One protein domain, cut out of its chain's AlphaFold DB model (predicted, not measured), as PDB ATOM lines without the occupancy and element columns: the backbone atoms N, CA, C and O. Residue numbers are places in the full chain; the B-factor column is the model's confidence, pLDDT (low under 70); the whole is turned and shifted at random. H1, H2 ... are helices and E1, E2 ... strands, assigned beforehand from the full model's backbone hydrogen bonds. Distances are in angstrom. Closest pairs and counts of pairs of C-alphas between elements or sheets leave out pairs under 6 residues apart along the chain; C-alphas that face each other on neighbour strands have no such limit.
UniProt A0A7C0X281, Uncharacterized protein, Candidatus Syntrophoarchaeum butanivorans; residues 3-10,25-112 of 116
ATOM      1  N   GLU A   3     -59.619  66.724   8.633       88.06
ATOM      2  CA  GLU A   3     -60.582  67.784   8.341       88.06
ATOM      3  C   GLU A   3     -60.814  67.888   6.823       88.06
ATOM      4  O   GLU A   3     -59.919  67.610   6.026       88.06
ATOM      5  N   ALA A   4     -62.024  68.259   6.395       91.44
ATOM      6  CA  ALA A   4     -62.355  68.460   4.985       91.44
ATOM      7  C   ALA A   4     -62.380  69.959   4.654       91.44
ATOM      8  O   ALA A   4     -63.247  70.683   5.141       91.44
ATOM      9  N   LEU A   5     -61.458  70.416   3.806       91.81
ATOM     10  CA  LEU A   5     -61.290  71.832   3.477       91.81
ATOM     11  C   LEU A   5     -61.539  72.095   1.990       91.81
ATOM     12  O   LEU A   5     -61.135  71.319   1.125       91.81
ATOM     13  N   GLY A   6     -62.199  73.217   1.691       94.12
ATOM     14  CA  GLY A   6     -62.367  73.697   0.321       94.12
ATOM     15  C   GLY A   6     -61.052  74.261  -0.213       94.12
ATOM     16  O   GLY A   6     -60.526  75.229   0.332       94.12
ATOM     17  N   ILE A   7     -60.537  73.683  -1.294       95.69
ATOM     18  CA  ILE A   7     -59.271  74.065  -1.921       95.69
ATOM     19  C   ILE A   7     -59.468  74.377  -3.404       95.69
ATOM     20  O   ILE A   7     -60.488  74.053  -4.014       95.69
ATOM     21  N   THR A   8     -58.480  75.040  -3.997       95.94
ATOM     22  CA  THR A   8     -58.398  75.210  -5.452       95.94
ATOM     23  C   THR A   8     -57.240  74.366  -5.966       95.94
ATOM     24  O   THR A   8     -56.090  74.628  -5.624       95.94
ATOM     25  N   ARG A   9     -57.539  73.347  -6.773       93.38
ATOM     26  CA  ARG A   9     -56.554  72.495  -7.440       93.38
ATOM     27  C   ARG A   9     -56.237  73.079  -8.811       93.38
ATOM     28  O   ARG A   9     -57.148  73.427  -9.560       93.38
ATOM     29  N   ILE A  10     -54.952  73.177  -9.136       95.31
ATOM     30  CA  ILE A  10     -54.478  73.577 -10.463       95.31
ATOM     31  C   ILE A  10     -53.729  72.388 -11.062       95.31
ATOM     32  O   ILE A  10     -52.761  71.916 -10.471       95.31
ATOM     33  N   GLU A  25     -52.794  69.326  12.636       78.06
ATOM     34  CA  GLU A  25     -51.598  69.348  13.469       78.06
ATOM     35  C   GLU A  25     -51.955  69.162  14.946       78.06
ATOM     36  O   GLU A  25     -52.923  69.722  15.457       78.06
ATOM     37  N   VAL A  26     -51.129  68.400  15.657       78.69
ATOM     38  CA  VAL A  26     -51.195  68.229  17.105       78.69
ATOM     39  C   VAL A  26     -49.946  68.822  17.763       78.69
ATOM     40  O   VAL A  26     -48.832  68.611  17.268       78.69
ATOM     41  N   PRO A  27     -50.095  69.564  18.876       74.31
ATOM     42  CA  PRO A  27     -48.961  70.059  19.638       74.31
ATOM     43  C   PRO A  27     -48.324  68.918  20.436       74.31
ATOM     44  O   PRO A  27     -48.986  68.257  21.233       74.31
ATOM     45  N   LEU A  28     -47.016  68.729  20.282       70.12
ATOM     46  CA  LEU A  28     -46.214  67.837  21.111       70.12
ATOM     47  C   LEU A  28     -45.267  68.666  21.981       70.12
ATOM     48  O   LEU A  28     -44.313  69.283  21.497       70.12
ATOM     49  N   ALA A  29     -45.536  68.674  23.284       65.62
ATOM     50  CA  ALA A  29     -44.675  69.311  24.268       65.62
ATOM     51  C   ALA A  29     -43.452  68.428  24.559       65.62
ATOM     52  O   ALA A  29     -43.575  67.277  24.979       65.62
ATOM     53  N   ARG A  30     -42.255  68.980  24.360       59.22
ATOM     54  CA  ARG A  30     -40.984  68.348  24.711       59.22
ATOM     55  C   ARG A  30     -40.506  68.834  26.067       59.22
ATOM     56  O   ARG A  30     -40.355  70.037  26.298       59.22
ATOM     57  N   TYR A  31     -40.199  67.870  26.924       57.25
ATOM     58  CA  TYR A  31     -39.634  68.095  28.246       57.25
ATOM     59  C   TYR A  31     -38.231  67.496  28.319       57.25
ATOM     60  O   TYR A  31     -37.994  66.395  27.828       57.25
ATOM     61  N   ILE A  32     -37.305  68.206  28.958       55.56
ATOM     62  CA  ILE A  32     -35.958  67.720  29.274       55.56
ATOM     63  C   ILE A  32     -35.742  67.935  30.769       55.56
ATOM     64  O   ILE A  32     -35.930  69.042  31.268       55.56
ATOM     65  N   ASN A  33     -35.384  66.874  31.498       47.84
ATOM     66  CA  ASN A  33     -35.250  66.889  32.964       47.84
ATOM     67  C   ASN A  33     -36.502  67.432  33.684       47.84
ATOM     68  O   ASN A  33     -36.401  68.189  34.644       47.84
ATOM     69  N   GLY A  34     -37.692  67.098  33.175       54.00
ATOM     70  CA  GLY A  34     -38.973  67.576  33.709       54.00
ATOM     71  C   GLY A  34     -39.319  69.031  33.370       54.00
ATOM     72  O   GLY A  34     -40.434  69.465  33.644       54.00
ATOM     73  N   ARG A  35     -38.415  69.788  32.733       47.16
ATOM     74  CA  ARG A  35     -38.662  71.169  32.306       47.16
ATOM     75  C   ARG A  35     -39.157  71.201  30.864       47.16
ATOM     76  O   ARG A  35     -38.560  70.569  29.996       47.16
ATOM     77  N   HIS A  36     -40.231  71.946  30.605       60.28
ATOM     78  CA  HIS A  36     -40.701  72.215  29.243       60.28
ATOM     79  C   HIS A  36     -39.639  73.009  28.478       60.28
ATOM     80  O   HIS A  36     -39.110  73.998  28.988       60.28
ATOM     81  N   VAL A  37     -39.301  72.534  27.282       62.56
ATOM     82  CA  VAL A  37     -38.272  73.135  26.425       62.56
ATOM     83  C   VAL A  37     -38.896  73.750  25.183       62.56
ATOM     84  O   VAL A  37     -38.563  74.872  24.821       62.56
ATOM     85  N   GLN A  38     -39.787  73.018  24.515       55.00
ATOM     86  CA  GLN A  38     -40.400  73.462  23.268       55.00
ATOM     87  C   GLN A  38     -41.707  72.711  23.032       55.00
ATOM     88  O   GLN A  38     -41.812  71.533  23.361       55.00
ATOM     89  N   THR A  39     -42.678  73.369  22.409       67.38
ATOM     90  CA  THR A  39     -43.823  72.696  21.790       67.38
ATOM     91  C   THR A  39     -43.636  72.734  20.283       67.38
ATOM     92  O   THR A  39     -43.389  73.799  19.722       67.38
ATOM     93  N   VAL A  40     -43.720  71.577  19.638       73.44
ATOM     94  CA  VAL A  40     -43.659  71.448  18.178       73.44
ATOM     95  C   VAL A  40     -45.016  70.987  17.658       73.44
ATOM     96  O   VAL A  40     -45.680  70.195  18.319       73.44
ATOM     97  N   MET A  41     -45.432  71.483  16.495       79.06
ATOM     98  CA  MET A  41     -46.645  71.020  15.819       79.06
ATOM     99  C   MET A  41     -46.281  69.898  14.849       79.06
ATOM    100  O   MET A  41     -45.234  69.948  14.202       79.06
ATOM    101  N   MET A  42     -47.103  68.855  14.781       76.44
ATOM    102  CA  MET A  42     -46.873  67.729  13.875       76.44
ATOM    103  C   MET A  42     -48.164  66.975  13.587       76.44
ATOM    104  O   MET A  42     -49.113  67.048  14.355       76.44
ATOM    105  N   SER A  43     -48.208  66.207  12.502       78.19
ATOM    106  CA  SER A  43     -49.347  65.322  12.250       78.19
ATOM    107  C   SER A  43     -49.350  64.127  13.224       78.19
ATOM    108  O   SER A  43     -48.282  63.637  13.602       78.19
ATOM    109  N   PRO A  44     -50.525  63.584  13.598       73.50
ATOM    110  CA  PRO A  44     -50.628  62.436  14.501       73.50
ATOM    111  C   PRO A  44     -49.875  61.183  14.042       73.50
ATOM    112  O   PRO A  44     -49.450  60.388  14.873       73.50
ATOM    113  N   SER A  45     -49.716  60.980  12.731       68.62
ATOM    114  CA  SER A  45     -48.916  59.876  12.190       68.62
ATOM    115  C   SER A  45     -47.439  60.028  12.544       68.62
ATOM    116  O   SER A  45     -46.816  59.064  12.958       68.62
ATOM    117  N   MET A  46     -46.910  61.252  12.490       64.38
ATOM    118  CA  MET A  46     -45.514  61.529  12.828       64.38
ATOM    119  C   MET A  46     -45.245  61.441  14.341       64.38
ATOM    120  O   MET A  46     -44.134  61.108  14.740       64.38
ATOM    121  N   VAL A  47     -46.257  61.686  15.190       60.44
ATOM    122  CA  VAL A  47     -46.167  61.442  16.647       60.44
ATOM    123  C   VAL A  47     -45.948  59.957  16.937       60.44
ATOM    124  O   VAL A  47     -45.103  59.617  17.757       60.44
ATOM    125  N   LYS A  48     -46.668  59.069  16.240       56.59
ATOM    126  CA  LYS A  48     -46.511  57.618  16.420       56.59
ATOM    127  C   LYS A  48     -45.111  57.148  16.035       56.59
ATOM    128  O   LYS A  48     -44.521  56.373  16.773       56.59
ATOM    129  N   ASP A  49     -44.547  57.697  14.960       55.44
ATOM    130  CA  ASP A  49     -43.167  57.407  14.547       55.44
ATOM    131  C   ASP A  49     -42.130  57.927  15.565       55.44
ATOM    132  O   ASP A  49     -41.032  57.384  15.690       55.44
ATOM    133  N   LEU A  50     -42.472  58.987  16.308       52.75
ATOM    134  CA  LEU A  50     -41.690  59.490  17.438       52.75
ATOM    135  C   LEU A  50     -41.791  58.579  18.669       52.75
ATOM    136  O   LEU A  50     -40.819  58.510  19.408       52.75
ATOM    137  N   ASP A  51     -42.911  57.885  18.882       46.75
ATOM    138  CA  ASP A  51     -43.090  56.903  19.963       46.75
ATOM    139  C   ASP A  51     -42.526  55.514  19.607       46.75
ATOM    140  O   ASP A  51     -42.165  54.752  20.505       46.75
ATOM    141  N   GLU A  52     -42.344  55.204  18.317       45.22
ATOM    142  CA  GLU A  52     -41.647  54.005  17.809       45.22
ATOM    143  C   GLU A  52     -40.114  54.067  17.994       45.22
ATOM    144  O   GLU A  52     -39.327  53.467  17.255       45.22
ATOM    145  N   PHE A  53     -39.678  54.766  19.045       46.34
ATOM    146  CA  PHE A  53     -38.357  54.628  19.632       46.34
ATOM    147  C   PHE A  53     -38.011  53.147  19.823       46.34
ATOM    148  O   PHE A  53     -38.805  52.385  20.371       46.34
ATOM    149  N   ASP A  54     -36.813  52.786  19.347       46.50
ATOM    150  CA  ASP A  54     -36.107  51.503  19.465       46.50
ATOM    151  C   ASP A  54     -36.712  50.585  20.536       46.50
ATOM    152  O   ASP A  54     -36.822  51.021  21.679       46.50
ATOM    153  N   ARG A  55     -37.062  49.337  20.179       41.59
ATOM    154  CA  ARG A  55     -37.817  48.313  20.955       41.59
ATOM    155  C   ARG A  55     -37.437  48.128  22.445       41.59
ATOM    156  O   ARG A  55     -38.160  47.449  23.166       41.59
ATOM    157  N   ASP A  56     -36.364  48.763  22.905       54.22
ATOM    158  CA  ASP A  56     -35.855  48.833  24.276       54.22
ATOM    159  C   ASP A  56     -36.075  50.199  24.988       54.22
ATOM    160  O   ASP A  56     -35.486  50.444  26.044       54.22
ATOM    161  N   GLY A  57     -36.838  51.136  24.412       56.06
ATOM    162  CA  GLY A  57     -37.049  52.486  24.957       56.06
ATOM    163  C   GLY A  57     -35.837  53.421  24.822       56.06
ATOM    164  O   GLY A  57     -35.624  54.295  25.669       56.06
ATOM    165  N   LYS A  58     -34.994  53.232  23.797       67.88
ATOM    166  CA  LYS A  58     -33.772  54.033  23.589       67.88
ATOM    167  C   LYS A  58     -33.979  55.109  22.527       67.88
ATOM    168  O   LYS A  58     -34.434  54.843  21.420       67.88
ATOM    169  N   ILE A  59     -33.541  56.331  22.837       76.31
ATOM    170  CA  ILE A  59     -33.687  57.471  21.930       76.31
ATOM    171  C   ILE A  59     -32.586  57.495  20.867       76.31
ATOM    172  O   ILE A  59     -31.425  57.738  21.190       76.31
ATOM    173  N   VAL A  60     -32.917  57.280  19.591       84.50
ATOM    174  CA  VAL A  60     -31.967  57.503  18.487       84.50
ATOM    175  C   VAL A  60     -31.860  59.002  18.206       84.50
ATOM    176  O   VAL A  60     -32.861  59.661  17.937       84.50
ATOM    177  N   ILE A  61     -30.645  59.554  18.242       88.19
ATOM    178  CA  ILE A  61     -30.413  60.975  17.967       88.19
ATOM    179  C   ILE A  61     -30.425  61.207  16.446       88.19
ATOM    180  O   ILE A  61     -29.496  60.835  15.717       88.19
ATOM    181  N   SER A  62     -31.500  61.835  15.968       88.56
ATOM    182  CA  SER A  62     -31.678  62.304  14.591       88.56
ATOM    183  C   SER A  62     -31.244  63.764  14.422       88.56
ATOM    184  O   SER A  62     -31.044  64.491  15.397       88.56
ATOM    185  N   SER A  63     -31.105  64.223  13.178       86.69
ATOM    186  CA  SER A  63     -30.759  65.618  12.878       86.69
ATOM    187  C   SER A  63     -31.770  66.617  13.426       86.69
ATOM    188  O   SER A  63     -31.366  67.666  13.910       86.69
ATOM    189  N   ASN A  64     -33.060  66.276  13.420       83.81
ATOM    190  CA  ASN A  64     -34.106  67.124  13.988       83.81
ATOM    191  C   ASN A  64     -33.996  67.235  15.509       83.81
ATOM    192  O   ASN A  64     -34.298  68.287  16.060       83.81
ATOM    193  N   ILE A  65     -33.538  66.185  16.203       86.31
ATOM    194  CA  ILE A  65     -33.251  66.289  17.639       86.31
ATOM    195  C   ILE A  65     -32.139  67.313  17.865       86.31
ATOM    196  O   ILE A  65     -32.316  68.199  18.691       86.31
ATOM    197  N   VAL A  66     -31.052  67.244  17.092       87.19
ATOM    198  CA  VAL A  66     -29.946  68.205  17.210       87.19
ATOM    199  C   VAL A  66     -30.396  69.626  16.853       87.19
ATOM    200  O   VAL A  66     -30.150  70.537  17.635       87.19
ATOM    201  N   LEU A  67     -31.098  69.822  15.731       84.62
ATOM    202  CA  LEU A  67     -31.596  71.137  15.309       84.62
ATOM    203  C   LEU A  67     -32.536  71.744  16.350       84.62
ATOM    204  O   LEU A  67     -32.326  72.879  16.757       84.62
ATOM    205  N   ASN A  68     -33.516  70.980  16.837       79.44
ATOM    206  CA  ASN A  68     -34.459  71.481  17.835       79.44
ATOM    207  C   ASN A  68     -33.760  71.806  19.158       79.44
ATOM    208  O   ASN A  68     -34.066  72.824  19.771       79.44
ATOM    209  N   SER A  69     -32.807  70.974  19.592       82.50
ATOM    210  CA  SER A  69     -31.995  71.258  20.777       82.50
ATOM    211  C   SER A  69     -31.211  72.558  20.613       82.50
ATOM    212  O   SER A  69     -31.291  73.424  21.479       82.50
ATOM    213  N   VAL A  70     -30.525  72.739  19.484       85.56
ATOM    214  CA  VAL A  70     -29.760  73.959  19.187       85.56
ATOM    215  C   VAL A  70     -30.671  75.183  19.121       85.56
ATOM    216  O   VAL A  70     -30.370  76.192  19.751       85.56
ATOM    217  N   SER A  71     -31.809  75.096  18.426       82.88
ATOM    218  CA  SER A  71     -32.802  76.177  18.359       82.88
ATOM    219  C   SER A  71     -33.376  76.536  19.730       82.88
ATOM    220  O   SER A  71     -33.721  77.691  19.961       82.88
ATOM    221  N   ALA A  72     -33.443  75.575  20.652       76.06
ATOM    222  CA  ALA A  72     -33.844  75.792  22.039       76.06
ATOM    223  C   ALA A  72     -32.690  76.257  22.954       76.06
ATOM    224  O   ALA A  72     -32.867  76.334  24.169       76.06
ATOM    225  N   GLY A  73     -31.505  76.547  22.403       81.06
ATOM    226  CA  GLY A  73     -30.336  76.981  23.172       81.06
ATOM    227  C   GLY A  73     -29.689  75.870  24.004       81.06
ATOM    228  O   GLY A  73     -29.003  76.160  24.980       81.06
ATOM    229  N   ILE A  74     -29.910  74.601  23.650       85.62
ATOM    230  CA  ILE A  74     -29.333  73.435  24.327       85.62
ATOM    231  C   ILE A  74     -28.135  72.931  23.512       85.62
ATOM    232  O   ILE A  74     -28.325  72.312  22.462       85.62
ATOM    233  N   PRO A  75     -26.898  73.145  23.990       85.50
ATOM    234  CA  PRO A  75     -25.696  72.849  23.216       85.50
ATOM    235  C   PRO A  75     -25.228  71.391  23.333       85.50
ATOM    236  O   PRO A  75     -24.282  71.011  22.651       85.50
ATOM    237  N   ALA A  76     -25.849  70.569  24.186       90.19
ATOM    238  CA  ALA A  76     -25.434  69.187  24.423       90.19
ATOM    239  C   ALA A  76     -26.621  68.211  24.381       90.19
ATOM    240  O   ALA A  76     -27.622  68.402  25.072       90.19
ATOM    241  N   ILE A  77     -26.485  67.145  23.591       91.50
ATOM    242  CA  ILE A  77     -27.477  66.083  23.414       91.50
ATOM    243  C   ILE A  77     -26.834  64.753  23.797       91.50
ATOM    244  O   ILE A  77     -25.801  64.372  23.249       91.50
ATOM    245  N   VAL A  78     -27.464  64.027  24.720       90.56
ATOM    246  CA  VAL A  78     -26.941  62.771  25.263       90.56
ATOM    247  C   VAL A  78     -28.033  61.706  25.230       90.56
ATOM    248  O   VAL A  78     -29.140  61.949  25.706       90.56
ATOM    249  N   SER A  79     -27.733  60.518  24.697       87.38
ATOM    250  CA  SER A  79     -28.683  59.401  24.668       87.38
ATOM    251  C   SER A  79     -28.040  58.032  24.906       87.38
ATOM    252  O   SER A  79     -26.878  57.790  24.580       87.38
ATOM    253  N   LYS A  80     -28.838  57.095  25.438       84.12
ATOM    254  CA  LYS A  80     -28.517  55.658  25.489       84.12
ATOM    255  C   LYS A  80     -28.603  54.978  24.114       84.12
ATOM    256  O   LYS A  80     -28.045  53.898  23.948       84.12
ATOM    257  N   GLY A  81     -29.314  55.580  23.160       84.19
ATOM    258  CA  GLY A  81     -29.493  55.062  21.802       84.19
ATOM    259  C   GLY A  81     -28.386  55.473  20.827       84.19
ATOM    260  O   GLY A  81     -27.421  56.152  21.192       84.19
ATOM    261  N   ALA A  82     -28.542  55.036  19.577       88.31
ATOM    262  CA  ALA A  82     -27.622  55.330  18.480       88.31
ATOM    263  C   ALA A  82     -27.716  56.791  17.996       88.31
ATOM    264  O   ALA A  82     -28.636  57.529  18.349       88.31
ATOM    265  N   VAL A  83     -26.775  57.201  17.141       91.69
ATOM    266  CA  VAL A  83     -26.745  58.528  16.505       91.69
ATOM    267  C   VAL A  83     -26.708  58.356  14.990       91.69
ATOM    268  O   VAL A  83     -25.889  57.605  14.465       91.69
ATOM    269  N   THR A  84     -27.599  59.046  14.275       92.25
ATOM    270  CA  THR A  84     -27.643  58.999  12.802       92.25
ATOM    271  C   THR A  84     -26.508  59.809  12.170       92.25
ATOM    272  O   THR A  84     -26.031  60.792  12.736       92.25
ATOM    273  N   ASN A  85     -26.099  59.459  10.947       95.50
ATOM    274  CA  ASN A  85     -25.023  60.161  10.234       95.50
ATOM    275  C   ASN A  85     -25.298  61.667  10.037       95.50
ATOM    276  O   ASN A  85     -24.385  62.486  10.152       95.50
ATOM    277  N   LEU A  86     -26.548  62.045   9.749       90.19
ATOM    278  CA  LEU A  86     -26.941  63.436   9.563       90.19
ATOM    279  C   LEU A  86     -26.937  64.188  10.895       90.19
ATOM    280  O   LEU A  86     -26.495  65.330  10.915       90.19
ATOM    281  N   ALA A  87     -27.330  63.554  12.006       92.31
ATOM    282  CA  ALA A  87     -27.207  64.156  13.334       92.31
ATOM    283  C   ALA A  87     -25.757  64.508  13.679       92.31
ATOM    284  O   ALA A  87     -25.504  65.601  14.173       92.31
ATOM    285  N   VAL A  88     -24.798  63.633  13.348       97.06
ATOM    286  CA  VAL A  88     -23.365  63.924  13.531       97.06
ATOM    287  C   VAL A  88     -22.940  65.134  12.696       97.06
ATOM    288  O   VAL A  88     -22.272  66.026  13.208       97.06
ATOM    289  N   ARG A  89     -23.333  65.201  11.414       97.25
ATOM    290  CA  ARG A  89     -23.002  66.353  10.554       97.25
ATOM    291  C   ARG A  89     -23.603  67.651  11.083       97.25
ATOM    292  O   ARG A  89     -22.891  68.644  11.175       97.25
ATOM    293  N   VAL A  90     -24.882  67.626  11.455       94.06
ATOM    294  CA  VAL A  90     -25.571  68.787  12.026       94.06
ATOM    295  C   VAL A  90     -24.893  69.221  13.319       94.06
ATOM    296  O   VAL A  90     -24.595  70.399  13.440       94.06
ATOM    297  N   GLY A  91     -24.564  68.296  14.226       95.06
ATOM    298  CA  GLY A  91     -23.874  68.618  15.477       95.06
ATOM    299  C   GLY A  91     -22.529  69.315  15.258       95.06
ATOM    300  O   GLY A  91     -22.223  70.279  15.951       95.06
ATOM    301  N   LYS A  92     -21.758  68.896  14.242       96.44
ATOM    302  CA  LYS A  92     -20.506  69.576  13.861       96.44
ATOM    303  C   LYS A  92     -20.754  70.992  13.349       96.44
ATOM    304  O   LYS A  92     -20.050  71.907  13.751       96.44
ATOM    305  N   ILE A  93     -21.741  71.163  12.468       96.06
ATOM    306  CA  ILE A  93     -22.072  72.464  11.868       96.06
ATOM    307  C   ILE A  93     -22.625  73.427  12.923       96.06
ATOM    308  O   ILE A  93     -22.296  74.607  12.911       96.06
ATOM    309  N   SER A  94     -23.451  72.930  13.840       93.75
ATOM    310  CA  SER A  94     -24.101  73.742  14.866       93.75
ATOM    311  C   SER A  94     -23.231  73.997  16.098       93.75
ATOM    312  O   SER A  94     -23.674  74.701  16.998       93.75
ATOM    313  N   GLY A  95     -22.050  73.376  16.191       93.19
ATOM    314  CA  GLY A  95     -21.211  73.408  17.395       93.19
ATOM    315  C   GLY A  95     -21.816  72.674  18.598       93.19
ATOM    316  O   GLY A  95     -21.404  72.911  19.728       93.19
ATOM    317  N   ALA A  96     -22.801  71.798  18.379       92.62
ATOM    318  CA  ALA A  96     -23.425  71.039  19.457       92.62
ATOM    319  C   ALA A  96     -22.602  69.794  19.802       92.62
ATOM    320  O   ALA A  96     -22.079  69.110  18.918       92.62
ATOM    321  N   THR A  97     -22.562  69.443  21.081       95.50
ATOM    322  CA  THR A  97     -21.993  68.188  21.576       95.50
ATOM    323  C   THR A  97     -23.039  67.084  21.479       95.50
ATOM    324  O   THR A  97     -24.114  67.188  22.069       95.50
ATOM    325  N   VAL A  98     -22.740  66.011  20.751       94.88
ATOM    326  CA  VAL A  98     -23.654  64.879  20.551       94.88
ATOM    327  C   VAL A  98     -23.006  63.605  21.069       94.88
ATOM    328  O   VAL A  98     -21.950  63.186  20.593       94.88
ATOM    329  N   VAL A  99     -23.666  62.967  22.032       93.94
ATOM    330  CA  VAL A  99     -23.182  61.769  22.717       93.94
ATOM    331  C   VAL A  99     -24.224  60.660  22.618       93.94
ATOM    332  O   VAL A  99     -25.380  60.836  23.002       93.94
ATOM    333  N   GLY A 100     -23.805  59.502  22.120       91.75
ATOM    334  CA  GLY A 100     -24.645  58.317  21.990       91.75
ATOM    335  C   GLY A 100     -24.147  57.144  22.818       91.75
ATOM    336  O   GLY A 100     -23.039  57.151  23.369       91.75
ATOM    337  N   PHE A 101     -24.974  56.100  22.861       89.38
ATOM    338  CA  PHE A 101     -24.688  54.851  23.555       89.38
ATOM    339  C   PHE A 101     -24.251  55.057  25.010       89.38
ATOM    340  O   PHE A 101     -23.326  54.400  25.454       89.38
ATOM    341  N   VAL A 102     -24.827  55.965  25.793       86.00
ATOM    342  CA  VAL A 102     -24.395  56.111  27.198       86.00
ATOM    343  C   VAL A 102     -24.751  54.866  28.022       86.00
ATOM    344  O   VAL A 102     -25.905  54.442  28.058       86.00
ATOM    345  N   ARG A 103     -23.764  54.281  28.712       85.62
ATOM    346  CA  ARG A 103     -23.931  53.135  29.621       85.62
ATOM    347  C   ARG A 103     -22.984  53.228  30.815       85.62
ATOM    348  O   ARG A 103     -22.045  54.020  30.827       85.62
ATOM    349  N   LYS A 104     -23.214  52.391  31.831       87.44
ATOM    350  CA  LYS A 104     -22.256  52.221  32.932       87.44
ATOM    351  C   LYS A 104     -20.907  51.798  32.333       87.44
ATOM    352  O   LYS A 104     -20.842  50.781  31.652       87.44
ATOM    353  N   GLY A 105     -19.863  52.593  32.558       87.19
ATOM    354  CA  GLY A 105     -18.520  52.336  32.033       87.19
ATOM    355  C   GLY A 105     -18.161  53.062  30.733       87.19
ATOM    356  O   GLY A 105     -17.025  52.926  30.292       87.19
ATOM    357  N   GLY A 106     -19.060  53.849  30.124       87.75
ATOM    358  CA  GLY A 106     -18.644  54.733  29.033       87.75
ATOM    359  C   GLY A 106     -19.750  55.305  28.151       87.75
ATOM    360  O   GLY A 106     -20.944  55.052  28.318       87.75
ATOM    361  N   MET A 107     -19.313  56.079  27.166       92.31
ATOM    362  CA  MET A 107     -20.144  56.764  26.177       92.31
ATOM    363  C   MET A 107     -19.373  56.927  24.865       92.31
ATOM    364  O   MET A 107     -18.155  56.762  24.847       92.31
ATOM    365  N   VAL A 108     -20.073  57.230  23.770       93.75
ATOM    366  CA  VAL A 108     -19.441  57.583  22.489       93.75
ATOM    367  C   VAL A 108     -19.746  59.042  22.181       93.75
ATOM    368  O   VAL A 108     -20.909  59.404  22.000       93.75
ATOM    369  N   VAL A 109     -18.706  59.871  22.118       94.50
ATOM    370  CA  VAL A 109     -18.813  61.284  21.737       94.50
ATOM    371  C   VAL A 109     -18.636  61.388  20.225       94.50
ATOM    372  O   VAL A 109     -17.614  60.971  19.688       94.50
ATOM    373  N   TYR A 110     -19.644  61.910  19.531       96.19
ATOM    374  CA  TYR A 110     -19.632  62.067  18.073       96.19
ATOM    375  C   TYR A 110     -19.195  63.468  17.634       96.19
ATOM    376  O   TYR A 110     -18.646  63.627  16.540       96.19
ATOM    377  N   THR A 111     -19.471  64.479  18.459       95.00
ATOM    378  CA  THR A 111     -19.154  65.896  18.226       95.00
ATOM    379  C   THR A 111     -18.894  66.603  19.559       95.00
ATOM    380  O   THR A 111     -19.355  66.125  20.597       95.00
ATOM    381  N   GLY A 112     -18.205  67.746  19.520       87.12
ATOM    382  CA  GLY A 112     -17.742  68.474  20.707       87.12
ATOM    383  C   GLY A 112     -16.309  68.100  21.099       87.12
ATOM    384  O   GLY A 112     -15.789  67.069  20.669       87.12
TER     385      GLY A 112
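AT A GLANCE: This is residues 3 to 10 and 25 to 112 of the 116 residues of an uncharacterized protein of Candidatus Syntrophoarchaeum butanivorans (UniProt A0A7C0X281). Two helices, H2 and H3, lie side by side on one face of a small three-stranded sheet, E4 E5 E6; the hairpin E2 and E3, with the short helix H1 next to it, makes a second, loosely joined part, whose E3 comes near H2. Strand E1, residues 3 to 10, sticks out on its own beyond that hairpin, across a cut. The printed part has 96 residues, with three named helices and six named strands in the order E1 E2 E3 H1 H2 E4 H3 E5 E6, class mixed; the sheet E4 E5 E6 is mixed and the pair E2 E3 antiparallel. The whole is loose, with a radius of gyration of the C-alphas of 16.0 A, and elongated, spanning 57 by 30 by 27 A.

IN THESE COORDINATES: E1 is residues 3 to 10, 20.6 A long, from C-alpha 3 at (-60.582, 67.784, 8.341), and bends by 58 degrees at residue 6. E2 is residues 26 to 32, 19.5 A, and E3 residues 35 to 42, 20.5 A. Helix H1 is residues 44 to 51, H2 residues 63 to 71, beginning at (-30.759, 65.618, 12.878). E4 is residues 76 to 78, H3 residues 85 to 94, 14.4 A. E5 is residues 97 to 103, 17.2 A, and E6 residues 106 to 111, 15.5 A, ending at C-alpha 111 (-19.154, 65.896, 18.226).

HOW THE PARTS SIT: E1 pairs with no named strand and stands free. E2 and E3 form a hairpin, with N 28 and O 40 at 2.8 A. The closest C-alphas of E2 and H1 are those of Val 26 and Pro 44, 6.4 A apart. E3 and H2 are near each other, with 6 pairs of C-alphas within 10 A. H2 and H3 touch, closest at the C-alphas of Ser 63 and Ala 87, 3.9 A apart, with a shallow tilt of 19 degrees, the same way. H2 and H3 are on one face of the sheet E4 E5 E6, an arrangement of two layers, that is, helices on one face of a sheet. H3, at a height over the sheet of 7.8 A, lies over E6 and only just over E5, where 3 of its 10 C-alphas fall; it runs along the strands, at 26 degrees to E6 on the local plane. E4 and E5 are parallel, with N 77 and O 97 at 2.8 A; E4, H3 and E5 form a strand-helix-strand unit, two parallel neighbour strands with a helix between, whose crossover is right-handed. E5 and E6 form a hairpin, with N 100 and O 108 at 2.9 A. In H1, H2 and H3 every O i to N i+4 pair is within hydrogen-bond range.

THE WHOLE: The C-alphas farthest apart are those of Ile 10 and Gly 105, 59.6 A. Residues 11 to 24 are not printed, and C-alphas 10 and 25 are 24.5 A apart across the cut. Of the links that are printed whole, H1 to H2 is long, with 11 residues. The mean pLDDT of the printed part is 79.6; residues 29 to 39 and 45 to 58 are under 70.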